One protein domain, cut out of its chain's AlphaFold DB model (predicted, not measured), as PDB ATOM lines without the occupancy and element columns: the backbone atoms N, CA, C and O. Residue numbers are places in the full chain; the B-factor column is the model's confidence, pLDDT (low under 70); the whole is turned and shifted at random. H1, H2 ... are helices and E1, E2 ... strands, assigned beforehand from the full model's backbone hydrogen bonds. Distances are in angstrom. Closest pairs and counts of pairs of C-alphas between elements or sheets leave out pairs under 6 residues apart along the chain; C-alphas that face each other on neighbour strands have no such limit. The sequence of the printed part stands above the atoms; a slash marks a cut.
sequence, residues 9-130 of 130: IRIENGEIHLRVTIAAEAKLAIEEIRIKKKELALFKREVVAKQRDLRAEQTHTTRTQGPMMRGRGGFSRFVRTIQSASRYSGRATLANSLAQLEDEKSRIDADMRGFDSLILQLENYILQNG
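What this domain is: This is residues 9 to 130 of the 130 residues of an uncharacterized protein of Rhodanobacter sp (UniProt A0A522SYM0). The model is a long helical hairpin, H1 and H2 running side by side and spreading toward the link of residues 65 to 73, with a small strand hairpin, E1 and E2, packed on H2 around residues 111 to 122. H2 is the longer helix and makes the length of the rod. The printed part has 122 residues, with two named strands followed by two named helices, in the order E1, E2, H1, H2, and the two-stranded sheet is antiparallel. The class is mostly helix; the whole is extended, with a radius of gyration of the C-alphas of 24.7 A and spans of 84 by 24 by 14 A.

Where its parts are: E1 is residues 9 to 12, beginning at C-alpha 9 (-48.098, 28.621, -49.563), and E2 is residues 15 to 19. H1 is residues 23 to 64, 61.5 A long. H2 is residues 74 to 129, 82.8 A from C-alpha 74 (-24.569, -32.023, -40.421) to C-alpha 129 (-54.547, 45.155, -39.035).

How they stand to each other: E1 and E2 form an antiparallel hairpin, their directions at 150 degrees, with N 10 and O 17 at 3.0 A and N 15 and O 12 at 2.9 A, within hydrogen-bond range. E2 and H2 have 4 pairs of C-alphas within 8 A, the closest those of Ile 16 and Gly 114, 7.0 A apart. E2 and H1 are near each other, with 5 pairs of C-alphas within 10 A. E1 is apart from both helices. H1 and H2 form a helical hairpin and touch, the closest C-alphas being those of Ala 23 and Ile 126, 5.5 A apart. They run opposite ways at a shallow tilt of 16 degrees. In H1 and H2 every O i to N i+4 pair is within hydrogen-bond range.

The domain as a whole: The two C-alphas farthest apart are those of Gly 73 and Gly 130, at 84.9 A. The printed part has no cut. The links E1 to E2 and E2 to H1 are tight, and the link H1 to H2 is short. The mean pLDDT of the printed part is 77.5, with residues 9 to 21, 65 to 77, 85 and 130 under 70.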
ATOM      1  N   ILE A   9     -48.700  29.558 -50.516       56.12
ATOM      2  CA  ILE A   9     -48.098  28.621 -49.563       56.12
ATOM      3  C   ILE A   9     -46.943  27.935 -50.299       56.12
ATOM      4  O   ILE A   9     -47.186  27.074 -51.145       56.12
ATOM      5  N   ARG A  10     -45.695  28.326 -50.014       56.75
ATOM      6  CA  ARG A  10     -44.515  27.573 -50.473       56.75
ATOM      7  C   ARG A  10     -44.028  26.678 -49.350       56.75
ATOM      8  O   ARG A  10     -43.812  27.153 -48.242       56.75
ATOM      9  N   ILE A  11     -43.868  25.399 -49.661       55.78
ATOM     10  CA  ILE A  11     -43.226  24.423 -48.786       55.78
ATOM     11  C   ILE A  11     -41.839  24.199 -49.386       55.78
ATOM     12  O   ILE A  11     -41.701  23.465 -50.362       55.78
ATOM     13  N   GLU A  12     -40.830  24.885 -48.858       50.69
ATOM     14  CA  GLU A  12     -39.431  24.712 -49.260       50.69
ATOM     15  C   GLU A  12     -38.660  24.171 -48.049       50.69
ATOM     16  O   GLU A  12     -38.673  24.770 -46.982       50.69
ATOM     17  N   ASN A  13     -38.018  23.004 -48.183       46.66
ATOM     18  CA  ASN A  13     -37.136  22.415 -47.157       46.66
ATOM     19  C   ASN A  13     -37.726  22.275 -45.733       46.66
ATOM     20  O   ASN A  13     -36.982  22.281 -44.757       46.66
ATOM     21  N   GLY A  14     -39.047  22.110 -45.601       55.50
ATOM     22  CA  GLY A  14     -39.721  21.997 -44.298       55.50
ATOM     23  C   GLY A  14     -40.092  23.339 -43.658       55.50
ATOM     24  O   GLY A  14     -40.700  23.355 -42.589       55.50
ATOM     25  N   GLU A  15     -39.794  24.456 -44.319       53.28
ATOM     26  CA  GLU A  15     -40.291  25.777 -43.952       53.28
ATOM     27  C   GLU A  15     -41.510  26.120 -44.816       53.28
ATOM     28  O   GLU A  15     -41.499  26.021 -46.048       53.28
ATOM     29  N   ILE A  16     -42.608  26.478 -44.149       64.50
ATOM     30  CA  ILE A  16     -43.854  26.861 -44.807       64.50
ATOM     31  C   ILE A  16     -43.896  28.387 -44.835       64.50
ATOM     32  O   ILE A  16     -44.133  29.036 -43.817       64.50
ATOM     33  N   HIS A  17     -43.670  28.965 -46.011       59.62
ATOM     34  CA  HIS A  17     -43.744  30.405 -46.210       59.62
ATOM     35  C   HIS A  17     -45.139  30.796 -46.677       59.62
ATOM     36  O   HIS A  17     -45.663  30.248 -47.650       59.62
ATOM     37  N   LEU A  18     -45.714  31.783 -45.995       66.12
ATOM     38  CA  LEU A  18     -47.000  32.365 -46.333       66.12
ATOM     39  C   LEU A  18     -46.831  33.865 -46.559       66.12
ATOM     40  O   LEU A  18     -46.351  34.582 -45.683       66.12
ATOM     41  N   ARG A  19     -47.245  34.348 -47.731       65.94
ATOM     42  CA  ARG A  19     -47.355  35.784 -48.005       65.94
ATOM     43  C   ARG A  19     -48.828  36.156 -48.070       65.94
ATOM     44  O   ARG A  19     -49.567  35.583 -48.863       65.94
ATOM     45  N   VAL A  20     -49.226  37.105 -47.231       65.88
ATOM     46  CA  VAL A  20     -50.584  37.648 -47.177       65.88
ATOM     47  C   VAL A  20     -50.495  39.162 -47.120       65.88
ATOM     48  O   VAL A  20     -49.698  39.706 -46.362       65.88
ATOM     49  N   THR A  21     -51.298  39.829 -47.944       68.44
ATOM     50  CA  THR A  21     -51.272  41.287 -48.120       68.44
ATOM     51  C   THR A  21     -52.471  41.966 -47.467       68.44
ATOM     52  O   THR A  21     -52.352  43.094 -46.999       68.44
ATOM     53  N   ILE A  22     -53.618  41.285 -47.381       75.56
ATOM     54  CA  ILE A  22     -54.879  41.864 -46.890       75.56
ATOM     55  C   ILE A  22     -55.468  40.999 -45.763       75.56
ATOM     56  O   ILE A  22     -55.402  39.771 -45.807       75.56
ATOM     57  N   ALA A  23     -56.114  41.607 -44.761       75.50
ATOM     58  CA  ALA A  23     -56.751  40.876 -43.654       75.50
ATOM     59  C   ALA A  23     -57.826  39.863 -44.119       75.50
ATOM     60  O   ALA A  23     -57.998  38.802 -43.519       75.50
ATOM     61  N   ALA A  24     -58.530  40.150 -45.220       76.25
ATOM     62  CA  ALA A  24     -59.466  39.213 -45.847       76.25
ATOM     63  C   ALA A  24     -58.758  37.981 -46.448       76.25
ATOM     64  O   ALA A  24     -59.246  36.860 -46.314       76.25
ATOM     65  N   GLU A  25     -57.579  38.174 -47.048       75.00
ATOM     66  CA  GLU A  25     -56.738  37.085 -47.560       75.00
ATOM     67  C   GLU A  25     -56.176  36.231 -46.415       75.00
ATOM     68  O   GLU A  25     -56.097  35.012 -46.549       75.00
ATOM     69  N   ALA A  26     -55.864  36.839 -45.264       75.50
ATOM     70  CA  ALA A  26     -55.399  36.121 -44.075       75.50
ATOM     71  C   ALA A  26     -56.443  35.119 -43.568       75.50
ATOM     72  O   ALA A  26     -56.116  33.970 -43.277       75.50
ATOM     73  N   LYS A  27     -57.719  35.526 -43.518       80.12
ATOM     74  CA  LYS A  27     -58.826  34.644 -43.110       80.12
ATOM     75  C   LYS A  27     -58.997  33.466 -44.070       80.12
ATOM     76  O   LYS A  27     -59.172  32.336 -43.622       80.12
ATOM     77  N   LEU A  28     -58.900  33.714 -45.379       83.81
ATOM     78  CA  LEU A  28     -58.951  32.654 -46.391       83.81
ATOM     79  C   LEU A  28     -57.758  31.694 -46.276       83.81
ATOM     80  O   LEU A  28     -57.940  30.481 -46.361       83.81
ATOM     81  N   ALA A  29     -56.559  32.221 -46.025       79.56
ATOM     82  CA  ALA A  29     -55.359  31.418 -45.825       79.56
ATOM     83  C   ALA A  29     -55.461  30.515 -44.585       79.56
ATOM     84  O   ALA A  29     -55.073  29.350 -44.653       79.56
ATOM     85  N   ILE A  30     -56.032  31.004 -43.475       84.31
ATOM     86  CA  ILE A  30     -56.288  30.184 -42.278       84.31
ATOM     87  C   ILE A  30     -57.189  28.991 -42.622       84.31
ATOM     88  O   ILE A  30     -56.885  27.863 -42.232       84.31
ATOM     89  N   GLU A  31     -58.277  29.212 -43.362       86.81
ATOM     90  CA  GLU A  31     -59.181  28.130 -43.763       86.81
ATOM     91  C   GLU A  31     -58.495  27.115 -44.688       86.81
ATOM     92  O   GLU A  31     -58.640  25.906 -44.496       86.81
ATOM     93  N   GLU A  32     -57.667  27.574 -45.632       84.12
ATOM     94  CA  GLU A  32     -56.881  26.684 -46.491       84.12
ATOM     95  C   GLU A  32     -55.892  25.827 -45.679       84.12
ATOM     96  O   GLU A  32     -55.809  24.611 -45.875       84.12
ATOM     97  N   ILE A  33     -55.186  26.429 -44.714       85.44
ATOM     98  CA  ILE A  33     -54.270  25.711 -43.815       85.44
ATOM     99  C   ILE A  33     -55.038  24.690 -42.965       85.44
ATOM    100  O   ILE A  33     -54.580  23.559 -42.792       85.44
ATOM    101  N   ARG A  34     -56.231  25.037 -42.464       87.75
ATOM    102  CA  ARG A  34     -57.086  24.114 -41.695       87.75
ATOM    103  C   ARG A  34     -57.517  22.905 -42.522       87.75
ATOM    104  O   ARG A  34     -57.551  21.797 -41.985       87.75
ATOM    105  N   ILE A  35     -57.835  23.093 -43.803       89.38
ATOM    106  CA  ILE A  35     -58.172  21.991 -44.716       89.38
ATOM    107  C   ILE A  35     -56.953  21.083 -44.916       89.38
ATOM    108  O   ILE A  35     -57.049  19.886 -44.645       89.38
ATOM    109  N   LYS A  36     -55.785  21.645 -45.256       84.38
ATOM    110  CA  LYS A  36     -54.541  20.867 -45.427       84.38
ATOM    111  C   LYS A  36     -54.140  20.117 -44.156       84.38
ATOM    112  O   LYS A  36     -53.731  18.959 -44.207       84.38
ATOM    113  N   LYS A  37     -54.332  20.724 -42.981       86.50
ATOM    114  CA  LYS A  37     -54.112  20.054 -41.691       86.50
ATOM    115  C   LYS A  37     -55.045  18.853 -41.501       86.50
ATOM    116  O   LYS A  37     -54.613  17.828 -40.973       86.50
ATOM    117  N   LYS A  38     -56.316  18.949 -41.913       90.19
ATOM    118  CA  LYS A  38     -57.263  17.819 -41.863       90.19
ATOM    119  C   LYS A  38     -56.843  16.693 -42.807       90.19
ATOM    120  O   LYS A  38     -56.921  15.535 -42.408       90.19
ATOM    121  N   GLU A  39     -56.363  17.022 -44.004       88.00
ATOM    122  CA  GLU A  39     -55.821  16.042 -44.956       88.00
ATOM    123  C   GLU A  39     -54.610  15.304 -44.366       88.00
ATOM    124  O   GLU A  39     -54.599  14.073 -44.324       88.00
ATOM    125  N   LEU A  40     -53.647  16.030 -43.785       86.00
ATOM    126  CA  LEU A  40     -52.513  15.415 -43.085       86.00
ATOM    127  C   LEU A  40     -52.943  14.551 -41.895       86.00
ATOM    128  O   LEU A  40     -52.355  13.499 -41.644       86.00
ATOM    129  N   ALA A  41     -53.982  14.951 -41.162       86.94
ATOM    130  CA  ALA A  41     -54.505  14.154 -40.057       86.94
ATOM    131  C   ALA A  41     -55.115  12.824 -40.532       86.94
ATOM    132  O   ALA A  41     -55.000  11.819 -39.825       86.94
ATOM    133  N   LEU A  42     -55.744  12.793 -41.713       91.81
ATOM    134  CA  LEU A  42     -56.205  11.550 -42.337       91.81
ATOM    135  C   LEU A  42     -55.017  10.675 -42.737       91.81
ATOM    136  O   LEU A  42     -54.972   9.507 -42.354       91.81
ATOM    137  N   PHE A  43     -54.012  11.258 -43.387       86.75
ATOM    138  CA  PHE A  43     -52.808  10.533 -43.782       86.75
ATOM    139  C   PHE A  43     -52.063   9.938 -42.572       86.75
ATOM    140  O   PHE A  43     -51.702   8.763 -42.561       86.75
ATOM    141  N   LYS A  44     -51.955  10.691 -41.468       88.69
ATOM    142  CA  LYS A  44     -51.420  10.187 -40.193       88.69
ATOM    143  C   LYS A  44     -52.185   8.964 -39.681       88.69
ATOM    144  O   LYS A  44     -51.570   8.033 -39.160       88.69
ATOM    145  N   ARG A  45     -53.520   8.951 -39.788       90.94
ATOM    146  CA  ARG A  45     -54.335   7.798 -39.363       90.94
ATOM    147  C   ARG A  45     -54.028   6.563 -40.204       90.94
ATOM    148  O   ARG A  45     -53.921   5.481 -39.635       90.94
ATOM    149  N   GLU A  46     -53.838   6.724 -41.510       90.12
ATOM    150  CA  GLU A  46     -53.438   5.627 -42.397       90.12
ATOM    151  C   GLU A  46     -52.051   5.081 -42.042       90.12
ATOM    152  O   GLU A  46     -51.883   3.868 -41.931       90.12
ATOM    153  N   VAL A  47     -51.070   5.955 -41.788       87.56
ATOM    154  CA  VAL A  47     -49.721   5.550 -41.349       87.56
ATOM    155  C   VAL A  47     -49.786   4.764 -40.035       87.56
ATOM    156  O   VAL A  47     -49.179   3.700 -39.910       87.56
ATOM    157  N   VAL A  48     -50.573   5.232 -39.061       89.44
ATOM    158  CA  VAL A  48     -50.764   4.531 -37.779       89.44
ATOM    159  C   VAL A  48     -51.468   3.182 -37.964       89.44
ATOM    160  O   VAL A  48     -51.100   2.213 -37.295       89.44
ATOM    161  N   ALA A  49     -52.446   3.090 -38.867       90.56
ATOM    162  CA  ALA A  49     -53.096   1.824 -39.201       90.56
ATOM    163  C   ALA A  49     -52.090   0.829 -39.805       90.56
ATOM    164  O   ALA A  49     -51.950  -0.276 -39.286       90.56
ATOM    165  N   LYS A  50     -51.286   1.260 -40.786       86.81
ATOM    166  CA  LYS A  50     -50.212   0.442 -41.382       86.81
ATOM    167  C   LYS A  50     -49.198  -0.037 -40.338       86.81
ATOM    168  O   LYS A  50     -48.826  -1.207 -40.332       86.81
ATOM    169  N   GLN A  51     -48.781   0.832 -39.412       86.50
ATOM    170  CA  GLN A  51     -47.899   0.439 -38.303       86.50
ATOM    171  C   GLN A  51     -48.534  -0.633 -37.413       86.50
ATOM    172  O   GLN A  51     -47.855  -1.565 -36.975       86.50
ATOM    173  N   ARG A  52     -49.830  -0.500 -37.111       89.06
ATOM    174  CA  ARG A  52     -50.565  -1.475 -36.301       89.06
ATOM    175  C   ARG A  52     -50.635  -2.829 -37.002       89.06
ATOM    176  O   ARG A  52     -50.376  -3.837 -36.347       89.06
ATOM    177  N   ASP A  53     -50.931  -2.840 -38.296       88.38
ATOM    178  CA  ASP A  53     -51.034  -4.065 -39.088       88.38
ATOM    179  C   ASP A  53     -49.682  -4.781 -39.178       88.38
ATOM    180  O   ASP A  53     -49.602  -5.973 -38.880       88.38
ATOM    181  N   LEU A  54     -48.590  -4.048 -39.429       85.12
ATOM    182  CA  LEU A  54     -47.234  -4.612 -39.429       85.12
ATOM    183  C   LEU A  54     -46.831  -5.192 -38.064       85.12
ATOM    184  O   LEU A  54     -46.219  -6.258 -37.989       85.12
ATOM    185  N   ARG A  55     -47.195  -4.532 -36.955       84.69
ATOM    186  CA  ARG A  55     -46.948  -5.065 -35.599       84.69
ATOM    187  C   ARG A  55     -47.792  -6.311 -35.311       84.69
ATOM    188  O   ARG A  55     -47.318  -7.241 -34.645       84.69
ATOM    189  N   ALA A  56     -49.026  -6.357 -35.809       85.56
ATOM    190  CA  ALA A  56     -49.885  -7.531 -35.700       85.56
ATOM    191  C   ALA A  56     -49.317  -8.710 -36.508       85.56
ATOM    192  O   ALA A  56     -49.219  -9.819 -35.979       85.56
ATOM    193  N   GLU A  57     -48.848  -8.462 -37.733       83.31
ATOM    194  CA  GLU A  57     -48.184  -9.452 -38.583       83.31
ATOM    195  C   GLU A  57     -46.885  -9.967 -37.945       83.31
ATOM    196  O   GLU A  57     -46.655 -11.176 -37.881       83.31
ATOM    197  N   GLN A  58     -46.066  -9.085 -37.366       80.19
ATOM    198  CA  GLN A  58     -44.865  -9.474 -36.622       80.19
ATOM    199  C   GLN A  58     -45.197 -10.387 -35.430       80.19
ATOM    200  O   GLN A  58     -44.513 -11.383 -35.167       80.19
ATOM    201  N   THR A  59     -46.271 -10.075 -34.706       80.25
ATOM    202  CA  THR A  59     -46.727 -10.892 -33.575       80.25
ATOM    203  C   THR A  59     -47.236 -12.251 -34.054       80.25
ATOM    204  O   THR A  59     -46.903 -13.282 -33.466       80.25
ATOM    205  N   HIS A  60     -48.009 -12.276 -35.141       81.56
ATOM    206  CA  HIS A  60     -48.555 -13.499 -35.722       81.56
ATOM    207  C   HIS A  60     -47.459 -14.414 -36.286       81.56
ATOM    208  O   HIS A  60     -47.430 -15.606 -35.980       81.56
ATOM    209  N   THR A  61     -46.509 -13.865 -37.043       75.50
ATOM    210  CA  THR A  61     -45.352 -14.605 -37.575       75.50
ATOM    211  C   THR A  61     -44.478 -15.164 -36.455       75.50
ATOM    212  O   THR A  61     -44.045 -16.311 -36.527       75.50
ATOM    213  N   THR A  62     -44.270 -14.415 -35.371       74.50
ATOM    214  CA  THR A  62     -43.514 -14.910 -34.209       74.50
ATOM    215  C   THR A  62     -44.246 -16.048 -33.490       74.50
ATOM    216  O   THR A  62     -43.607 -17.006 -33.063       74.50
ATOM    217  N   ARG A  63     -45.581 -15.982 -33.383       73.69
ATOM    218  CA  ARG A  63     -46.408 -17.025 -32.744       73.69
ATOM    219  C   ARG A  63     -46.553 -18.296 -33.582       73.69
ATOM    220  O   ARG A  63     -46.614 -19.381 -33.016       73.69
ATOM    221  N   THR A  64     -46.613 -18.174 -34.907       75.38
ATOM    222  CA  THR A  64     -46.771 -19.312 -35.836       75.38
ATOM    223  C   THR A  64     -45.448 -19.987 -36.200       75.38
ATOM    224  O   THR A  64     -45.446 -21.097 -36.734       75.38
ATOM    225  N   GLN A  65     -44.304 -19.372 -35.877       67.62
ATOM    226  CA  GLN A  65     -42.998 -20.012 -36.016       67.62
ATOM    227  C   GLN A  65     -42.860 -21.176 -35.024       67.62
ATOM    228  O   GLN A  65     -42.496 -20.997 -33.864       67.62
ATOM    229  N   GLY A  66     -43.116 -22.390 -35.513       65.50
ATOM    230  CA  GLY A  66     -42.910 -23.631 -34.770       65.50
ATOM    231  C   GLY A  66     -41.467 -23.819 -34.262       65.50
ATOM    232  O   GLY A  66     -40.532 -23.123 -34.698       65.50
ATOM    233  N   PRO A  67     -41.262 -24.771 -33.330       64.56
ATOM    234  CA  PRO A  67     -39.966 -25.016 -32.710       64.56
ATOM    235  C   PRO A  67     -38.903 -25.336 -33.766       64.56
ATOM    236  O   PRO A  67     -39.112 -26.128 -34.683       64.56
ATOM    237  N   MET A  68     -37.736 -24.704 -33.634       65.38
ATOM    238  CA  MET A  68     -36.602 -24.928 -34.531       65.38
ATOM    239  C   MET A  68     -36.165 -26.398 -34.449       65.38
ATOM    240  O   MET A  68     -35.983 -26.917 -33.345       65.38
ATOM    241  N   MET A  69     -35.974 -27.072 -35.588       59.88
ATOM    242  CA  MET A  69     -35.593 -28.490 -35.597       59.88
ATOM    243  C   MET A  69     -34.271 -28.721 -34.835       59.88
ATOM    244  O   MET A  69     -33.177 -28.304 -35.244       59.88
ATOM    245  N   ARG A  70     -34.366 -29.422 -33.699       58.81
ATOM    246  CA  ARG A  70     -33.239 -29.849 -32.852       58.81
ATOM    247  C   ARG A  70     -32.701 -31.221 -33.298       58.81
ATOM    248  O   ARG A  70     -32.608 -32.141 -32.501       58.81
ATOM    249  N   GLY A  71     -32.345 -31.370 -34.575       59.75
ATOM    250  CA  GLY A  71     -31.666 -32.575 -35.077       59.75
ATOM    251  C   GLY A  71     -30.153 -32.536 -34.818       59.75
ATOM    252  O   GLY A  71     -29.532 -31.483 -34.979       59.75
ATOM    253  N   ARG A  72     -29.548 -33.669 -34.446       57.78
ATOM    254  CA  ARG A  72     -28.118 -33.831 -34.116       57.78
ATOM    255  C   ARG A  72     -27.356 -34.376 -35.343       57.78
ATOM    256  O   ARG A  72     -27.076 -35.562 -35.404       57.78
ATOM    257  N   GLY A  73     -27.067 -33.542 -36.352       65.06
ATOM    258  CA  GLY A  73     -26.348 -33.962 -37.572       65.06
ATOM    259  C   GLY A  73     -25.917 -32.802 -38.490       65.06
ATOM    260  O   GLY A  73     -26.327 -31.663 -38.295       65.06
ATOM    261  N   GLY A  74     -25.069 -33.060 -39.493       66.19
ATOM    262  CA  GLY A  74     -24.569 -32.023 -40.421       66.19
ATOM    263  C   GLY A  74     -25.661 -31.401 -41.305       66.19
ATOM    264  O   GLY A  74     -25.716 -30.184 -41.465       66.19
ATOM    265  N   PHE A  75     -26.605 -32.217 -41.784       69.06
ATOM    266  CA  PHE A  75     -27.739 -31.765 -42.599       69.06
ATOM    267  C   PHE A  75     -28.710 -30.862 -41.815       69.06
ATOM    268  O   PHE A  75     -29.194 -29.855 -42.330       69.06
ATOM    269  N   SER A  76     -28.924 -31.140 -40.522       63.44
ATOM    270  CA  SER A  76     -29.751 -30.283 -39.664       63.44
ATOM    271  C   SER A  76     -29.095 -28.930 -39.367       63.44
ATOM    272  O   SER A  76     -29.811 -27.954 -39.145       63.44
ATOM    273  N   ARG A  77     -27.756 -28.825 -39.404       68.25
ATOM    274  CA  ARG A  77     -27.048 -27.532 -39.313       68.25
ATOM    275  C   ARG A  77     -27.264 -26.672 -40.559       68.25
ATOM    276  O   ARG A  77     -27.470 -25.468 -40.418       68.25
ATOM    277  N   PHE A  78     -27.275 -27.266 -41.752       71.06
ATOM    278  CA  PHE A  78     -27.521 -26.538 -43.002       71.06
ATOM    279  C   PHE A  78     -28.948 -25.974 -43.060       71.06
ATOM    280  O   PHE A  78     -29.129 -24.765 -43.200       71.06
ATOM    281  N   VAL A  79     -29.957 -26.821 -42.813       70.75
ATOM    282  CA  VAL A  79     -31.369 -26.396 -42.751       70.75
ATOM    283  C   VAL A  79     -31.575 -25.317 -41.683       70.75
ATOM    284  O   VAL A  79     -32.266 -24.327 -41.923       70.75
ATOM    285  N   ARG A  80     -30.919 -25.448 -40.523       70.12
ATOM    286  CA  ARG A  80     -30.954 -24.429 -39.465       70.12
ATOM    287  C   ARG A  80     -30.356 -23.099 -39.914       70.12
ATOM    288  O   ARG A  80     -30.909 -22.063 -39.572       70.12
ATOM    289  N   THR A  81     -29.257 -23.117 -40.662       72.00
ATOM    290  CA  THR A  81     -28.594 -21.894 -41.142       72.00
ATOM    291  C   THR A  81     -29.495 -21.138 -42.115       72.00
ATOM    292  O   THR A  81     -29.673 -19.932 -41.963       72.00
ATOM    293  N   ILE A  82     -30.158 -21.849 -43.034       72.75
ATOM    294  CA  ILE A  82     -31.136 -21.257 -43.961       72.75
ATOM    295  C   ILE A  82     -32.344 -20.691 -43.201       72.75
ATOM    296  O   ILE A  82     -32.741 -19.549 -43.432       72.75
ATOM    297  N   GLN A  83     -32.904 -21.448 -42.250       71.31
ATOM    298  CA  GLN A  83     -34.025 -20.982 -41.425       71.31
ATOM    299  C   GLN A  83     -33.652 -19.760 -40.572       71.31
ATOM    300  O   GLN A  83     -34.451 -18.834 -40.451       71.31
ATOM    301  N   SER A  84     -32.445 -19.726 -40.000       70.12
ATOM    302  CA  SER A  84     -31.932 -18.564 -39.266       70.12
ATOM    303  C   SER A  84     -31.771 -17.347 -40.168       70.12
ATOM    304  O   SER A  84     -32.206 -16.264 -39.790       70.12
ATOM    305  N   ALA A  85     -31.185 -17.519 -41.356       66.12
ATOM    306  CA  ALA A  85     -30.970 -16.433 -42.306       66.12
ATOM    307  C   ALA A  85     -32.300 -15.827 -42.779       66.12
ATOM    308  O   ALA A  85     -32.465 -14.612 -42.738       66.12
ATOM    309  N   SER A  86     -33.279 -16.670 -43.126       70.31
ATOM    310  CA  SER A  86     -34.631 -16.237 -43.506       70.31
ATOM    311  C   SER A  86     -35.368 -15.521 -42.364       70.31
ATOM    312  O   SER A  86     -36.017 -14.499 -42.582       70.31
ATOM    313  N   ARG A  87     -35.241 -16.003 -41.120       71.50
ATOM    314  CA  ARG A  87     -35.828 -15.331 -39.946       71.50
ATOM    315  C   ARG A  87     -35.159 -13.991 -39.654       71.50
ATOM    316  O   ARG A  87     -35.839 -13.052 -39.248       71.50
ATOM    317  N   TYR A  88     -33.842 -13.904 -39.833       71.56
ATOM    318  CA  TYR A  88     -33.086 -12.675 -39.616       71.56
ATOM    319  C   TYR A  88     -33.432 -11.615 -40.663       71.56
ATOM    320  O   TYR A  88     -33.750 -10.488 -40.293       71.56
ATOM    321  N   SER A  89     -33.461 -11.987 -41.947       70.19
ATOM    322  CA  SER A  89     -33.855 -11.068 -43.016       70.19
ATOM    323  C   SER A  89     -35.300 -10.595 -42.849       70.19
ATOM    324  O   SER A  89     -35.541  -9.396 -42.903       70.19
ATOM    325  N   GLY A  90     -36.243 -11.488 -42.527       74.88
ATOM    326  CA  GLY A  90     -37.639 -11.111 -42.274       74.88
ATOM    327  C   GLY A  90     -37.805 -10.121 -41.113       74.88
ATOM    328  O   GLY A  90     -38.567  -9.162 -41.217       74.88
ATOM    329  N   ARG A  91     -37.049 -10.295 -40.020       75.00
ATOM    330  CA  ARG A  91     -37.042  -9.343 -38.894       75.00
ATOM    331  C   ARG A  91     -36.435  -7.996 -39.275       75.00
ATOM    332  O   ARG A  91     -36.984  -6.971 -38.883       75.00
ATOM    333  N   ALA A  92     -35.333  -8.000 -40.024       76.44
ATOM    334  CA  ALA A  92     -34.671  -6.780 -40.470       76.44
ATOM    335  C   ALA A  92     -35.561  -5.967 -41.424       76.44
ATOM    336  O   ALA A  92     -35.698  -4.760 -41.246       76.44
ATOM    337  N   THR A  93     -36.230  -6.622 -42.379       79.56
ATOM    338  CA  THR A  93     -37.156  -5.957 -43.306       79.56
ATOM    339  C   THR A  93     -38.329  -5.319 -42.563       79.56
ATOM    340  O   THR A  93     -38.598  -4.139 -42.763       79.56
ATOM    341  N   LEU A  94     -38.976  -6.052 -41.648       76.62
ATOM    342  CA  LEU A  94     -40.090  -5.520 -40.851       76.62
ATOM    343  C   LEU A  94     -39.666  -4.355 -39.946       76.62
ATOM    344  O   LEU A  94     -40.396  -3.374 -39.826       76.62
ATOM    345  N   ALA A  95     -38.487  -4.443 -39.323       78.25
ATOM    346  CA  ALA A  95     -37.949  -3.366 -38.495       78.25
ATOM    347  C   ALA A  95     -37.674  -2.098 -39.320       78.25
ATOM    348  O   ALA A  95     -38.051  -1.008 -38.896       78.25
ATOM    349  N   ASN A  96     -37.097  -2.243 -40.516       83.38
ATOM    350  CA  ASN A  96     -36.868  -1.121 -41.427       83.38
ATOM    351  C   ASN A  96     -38.185  -0.474 -41.882       83.38
ATOM    352  O   ASN A  96     -38.287   0.749 -41.890       83.38
ATOM    353  N   SER A  97     -39.209  -1.268 -42.212       81.12
ATOM    354  CA  SER A  97     -40.525  -0.736 -42.591       81.12
ATOM    355  C   SER A  97     -41.206   0.016 -41.443       81.12
ATOM    356  O   SER A  97     -41.805   1.064 -41.667       81.12
ATOM    357  N   LEU A  98     -41.097  -0.480 -40.206       84.06
ATOM    358  CA  LEU A  98     -41.612   0.231 -39.033       84.06
ATOM    359  C   LEU A  98     -40.871   1.550 -38.793       84.06
ATOM    360  O   LEU A  98     -41.531   2.559 -38.558       84.06
ATOM    361  N   ALA A  99     -39.539   1.553 -38.907       84.75
ATOM    362  CA  ALA A  99     -38.727   2.759 -38.759       84.75
ATOM    363  C   ALA A  99     -39.106   3.830 -39.796       84.75
ATOM    364  O   ALA A  99     -39.341   4.978 -39.435       84.75
ATOM    365  N   GLN A 100     -39.281   3.443 -41.065       86.81
ATOM    366  CA  GLN A 100     -39.719   4.361 -42.122       86.81
ATOM    367  C   GLN A 100     -41.085   4.996 -41.822       86.81
ATOM    368  O   GLN A 100     -41.256   6.200 -41.998       86.81
ATOM    369  N   LEU A 101     -42.049   4.213 -41.326       85.75
ATOM    370  CA  LEU A 101     -43.365   4.738 -40.948       85.75
ATOM    371  C   LEU A 101     -43.299   5.637 -39.703       85.75
ATOM    372  O   LEU A 101     -44.115   6.545 -39.554       85.75
ATOM    373  N   GLU A 102     -42.380   5.373 -38.771       86.19
ATOM    374  CA  GLU A 102     -42.153   6.235 -37.602       86.19
ATOM    375  C   GLU A 102     -41.549   7.583 -38.009       86.19
ATOM    376  O   GLU A 102     -42.045   8.620 -37.558       86.19
ATOM    377  N   ASP A 103     -40.578   7.583 -38.924       88.25
ATOM    378  CA  ASP A 103     -40.017   8.802 -39.508       88.25
ATOM    379  C   ASP A 103     -41.088   9.608 -40.253       88.25
ATOM    380  O   ASP A 103     -41.208  10.820 -40.064       88.25
ATOM    381  N   GLU A 104     -41.908   8.941 -41.069       86.38
ATOM    382  CA  GLU A 104     -43.008   9.568 -41.805       86.38
ATOM    383  C   GLU A 104     -44.034  10.198 -40.855       86.38
ATOM    384  O   GLU A 104     -44.389  11.368 -41.004       86.38
ATOM    385  N   LYS A 105     -44.443   9.472 -39.808       86.94
ATOM    386  CA  LYS A 105     -45.315  10.008 -38.757       86.94
ATOM    387  C   LYS A 105     -44.697  11.235 -38.079       86.94
ATOM    388  O   LYS A 105     -45.404  12.214 -37.846       86.94
ATOM    389  N   SER A 106     -43.404  11.190 -37.762       85.69
ATOM    390  CA  SER A 106     -42.703  12.306 -37.120       85.69
ATOM    391  C   SER A 106     -42.651  13.546 -38.016       85.69
ATOM    392  O   SER A 106     -42.808  14.661 -37.518       85.69
ATOM    393  N   ARG A 107     -42.469  13.369 -39.332       86.50
ATOM    394  CA  ARG A 107     -42.523  14.467 -40.312       86.50
ATOM    395  C   ARG A 107     -43.911  15.092 -40.371       86.50
ATOM    396  O   ARG A 107     -44.026  16.299 -40.206       86.50
ATOM    397  N   ILE A 108     -44.961  14.273 -40.465       86.25
ATOM    398  CA  ILE A 108     -46.349  14.764 -40.444       86.25
ATOM    399  C   ILE A 108     -46.630  15.552 -39.153       86.25
ATOM    400  O   ILE A 108     -47.250  16.612 -39.190       86.25
ATOM    401  N   ASP A 109     -46.144  15.073 -38.003       85.81
ATOM    402  CA  ASP A 109     -46.290  15.769 -36.718       85.81
ATOM    403  C   ASP A 109     -45.492  17.086 -36.644       85.81
ATOM    404  O   ASP A 109     -45.873  18.003 -35.909       85.81
ATOM    405  N   ALA A 110     -44.383  17.208 -37.374       86.12
ATOM    406  CA  ALA A 110     -43.660  18.469 -37.523       86.12
ATOM    407  C   ALA A 110     -44.443  19.454 -38.406       86.12
ATOM    408  O   ALA A 110     -44.687  20.582 -37.977       86.12
ATOM    409  N   ASP A 111     -44.935  19.002 -39.559       84.00
ATOM    410  CA  ASP A 111     -45.707  19.825 -40.496       84.00
ATOM    411  C   ASP A 111     -47.000  20.350 -39.856       84.00
ATOM    412  O   ASP A 111     -47.328  21.534 -39.961       84.00
ATOM    413  N   MET A 112     -47.711  19.499 -39.105       84.88
ATOM    414  CA  MET A 112     -48.909  19.902 -38.362       84.88
ATOM    415  C   MET A 112     -48.620  21.012 -37.343       84.88
ATOM    416  O   MET A 112     -49.431  21.927 -37.202       84.88
ATOM    417  N   ARG A 113     -47.473  20.954 -36.651       85.88
ATOM    418  CA  ARG A 113     -47.043  22.014 -35.723       85.88
ATOM    419  C   ARG A 113     -46.666  23.296 -36.463       85.88
ATOM    420  O   ARG A 113     -46.994  24.381 -35.987       85.88
ATOM    421  N   GLY A 114     -46.035  23.179 -37.632       82.06
ATOM    422  CA  GLY A 114     -45.760  24.313 -38.516       82.06
ATOM    423  C   GLY A 114     -47.040  25.036 -38.938       82.06
ATOM    424  O   GLY A 114     -47.133  26.257 -38.822       82.06
ATOM    425  N   PHE A 115     -48.073  24.282 -39.328       84.50
ATOM    426  CA  PHE A 115     -49.385  24.847 -39.644       84.50
ATOM    427  C   PHE A 115     -50.045  25.550 -38.453       84.50
ATOM    428  O   PHE A 115     -50.614  26.625 -38.638       84.50
ATOM    429  N   ASP A 116     -49.936  25.005 -37.241       86.44
ATOM    430  CA  ASP A 116     -50.465  25.662 -36.038       86.44
ATOM    431  C   ASP A 116     -49.757  26.988 -35.741       86.44
ATOM    432  O   ASP A 116     -50.412  27.990 -35.452       86.44
ATOM    433  N   SER A 117     -48.431  27.030 -35.894       85.50
ATOM    434  CA  SER A 117     -47.665  28.275 -35.765       85.50
ATOM    435  C   SER A 117     -48.100  29.323 -36.795       85.50
ATOM    436  O   SER A 117     -48.242  30.497 -36.455       85.50
ATOM    437  N   LEU A 118     -48.332  28.923 -38.047       81.81
ATOM    438  CA  LEU A 118     -48.774  29.844 -39.097       81.81
ATOM    439  C   LEU A 118     -50.177  30.393 -38.852       81.81
ATOM    440  O   LEU A 118     -50.406  31.579 -39.076       81.81
ATOM    441  N   ILE A 119     -51.102  29.558 -38.376       86.50
ATOM    442  CA  ILE A 119     -52.446  30.014 -38.005       86.50
ATOM    443  C   ILE A 119     -52.341  31.095 -36.927       86.50
ATOM    444  O   ILE A 119     -52.915  32.165 -37.102       86.50
ATOM    445  N   LEU A 120     -51.549  30.872 -35.872       87.56
ATOM    446  CA  LEU A 120     -51.362  31.858 -34.802       87.56
ATOM    447  C   LEU A 120     -50.749  33.172 -35.308       87.56
ATOM    448  O   LEU A 120     -51.177  34.255 -34.904       87.56
ATOM    449  N   GLN A 121     -49.762  33.100 -36.207       83.44
ATOM    450  CA  GLN A 121     -49.160  34.291 -36.816       83.44
ATOM    451  C   GLN A 121     -50.178  35.078 -37.648       83.44
ATOM    452  O   GLN A 121     -50.229  36.306 -37.556       83.44
ATOM    453  N   LEU A 122     -51.016  34.384 -38.422       82.88
ATOM    454  CA  LEU A 122     -52.078  35.007 -39.211       82.88
ATOM    455  C   LEU A 122     -53.173  35.614 -38.340       82.88
ATOM    456  O   LEU A 122     -53.639  36.713 -38.629       82.88
ATOM    457  N   GLU A 123     -53.578  34.925 -37.275       85.69
ATOM    458  CA  GLU A 123     -54.556  35.433 -36.313       85.69
ATOM    459  C   GLU A 123     -54.043  36.717 -35.647       85.69
ATOM    460  O   GLU A 123     -54.774  37.706 -35.590       85.69
ATOM    461  N   ASN A 124     -52.770  36.760 -35.243       85.06
ATOM    462  CA  ASN A 124     -52.150  37.974 -34.709       85.06
ATOM    463  C   ASN A 124     -52.086  39.103 -35.754       85.06
ATOM    464  O   ASN A 124     -52.425  40.245 -35.452       85.06
ATOM    465  N   TYR A 125     -51.726  38.794 -37.005       81.50
ATOM    466  CA  TYR A 125     -51.729  39.779 -38.092       81.50
ATOM    467  C   TYR A 125     -53.120  40.387 -38.322       81.50
ATOM    468  O   TYR A 125     -53.234  41.598 -38.511       81.50
ATOM    469  N   ILE A 126     -54.177  39.568 -38.272       83.25
ATOM    470  CA  ILE A 126     -55.564  40.034 -38.388       83.25
ATOM    471  C   ILE A 126     -55.937  40.937 -37.210       83.25
ATOM    472  O   ILE A 126     -56.595  41.944 -37.433       83.25
ATOM    473  N   LEU A 127     -55.523  40.612 -35.982       85.81
ATOM    474  CA  LEU A 127     -55.803  41.443 -34.803       85.81
ATOM    475  C   LEU A 127     -55.099  42.806 -34.847       85.81
ATOM    476  O   LEU A 127     -55.616  43.772 -34.299       85.81
ATOM    477  N   GLN A 128     -53.921  42.887 -35.469       82.44
ATOM    478  CA  GLN A 128     -53.152  44.133 -35.574       82.44
ATOM    479  C   GLN A 128     -53.589  45.031 -36.741       82.44
ATOM    480  O   GLN A 128     -53.344  46.233 -36.697       82.44
ATOM    481  N   ASN A 129     -54.198  44.458 -37.786       74.50
ATOM    482  CA  ASN A 129     -54.547  45.155 -39.035       74.50
ATOM    483  C   ASN A 129     -56.053  45.118 -39.364       74.50
ATOM    484  O   ASN A 129     -56.439  45.424 -40.495       74.50
ATOM    485  N   GLY A 130     -56.887  44.676 -38.423       59.53
ATOM    486  CA  GLY A 130     -58.348  44.621 -38.523       59.53
ATOM    487  C   GLY A 130     -59.001  45.599 -37.565       59.53
ATOM    488  O   GLY A 130     -60.087  46.093 -37.934       59.53
TER     489      GLY A 130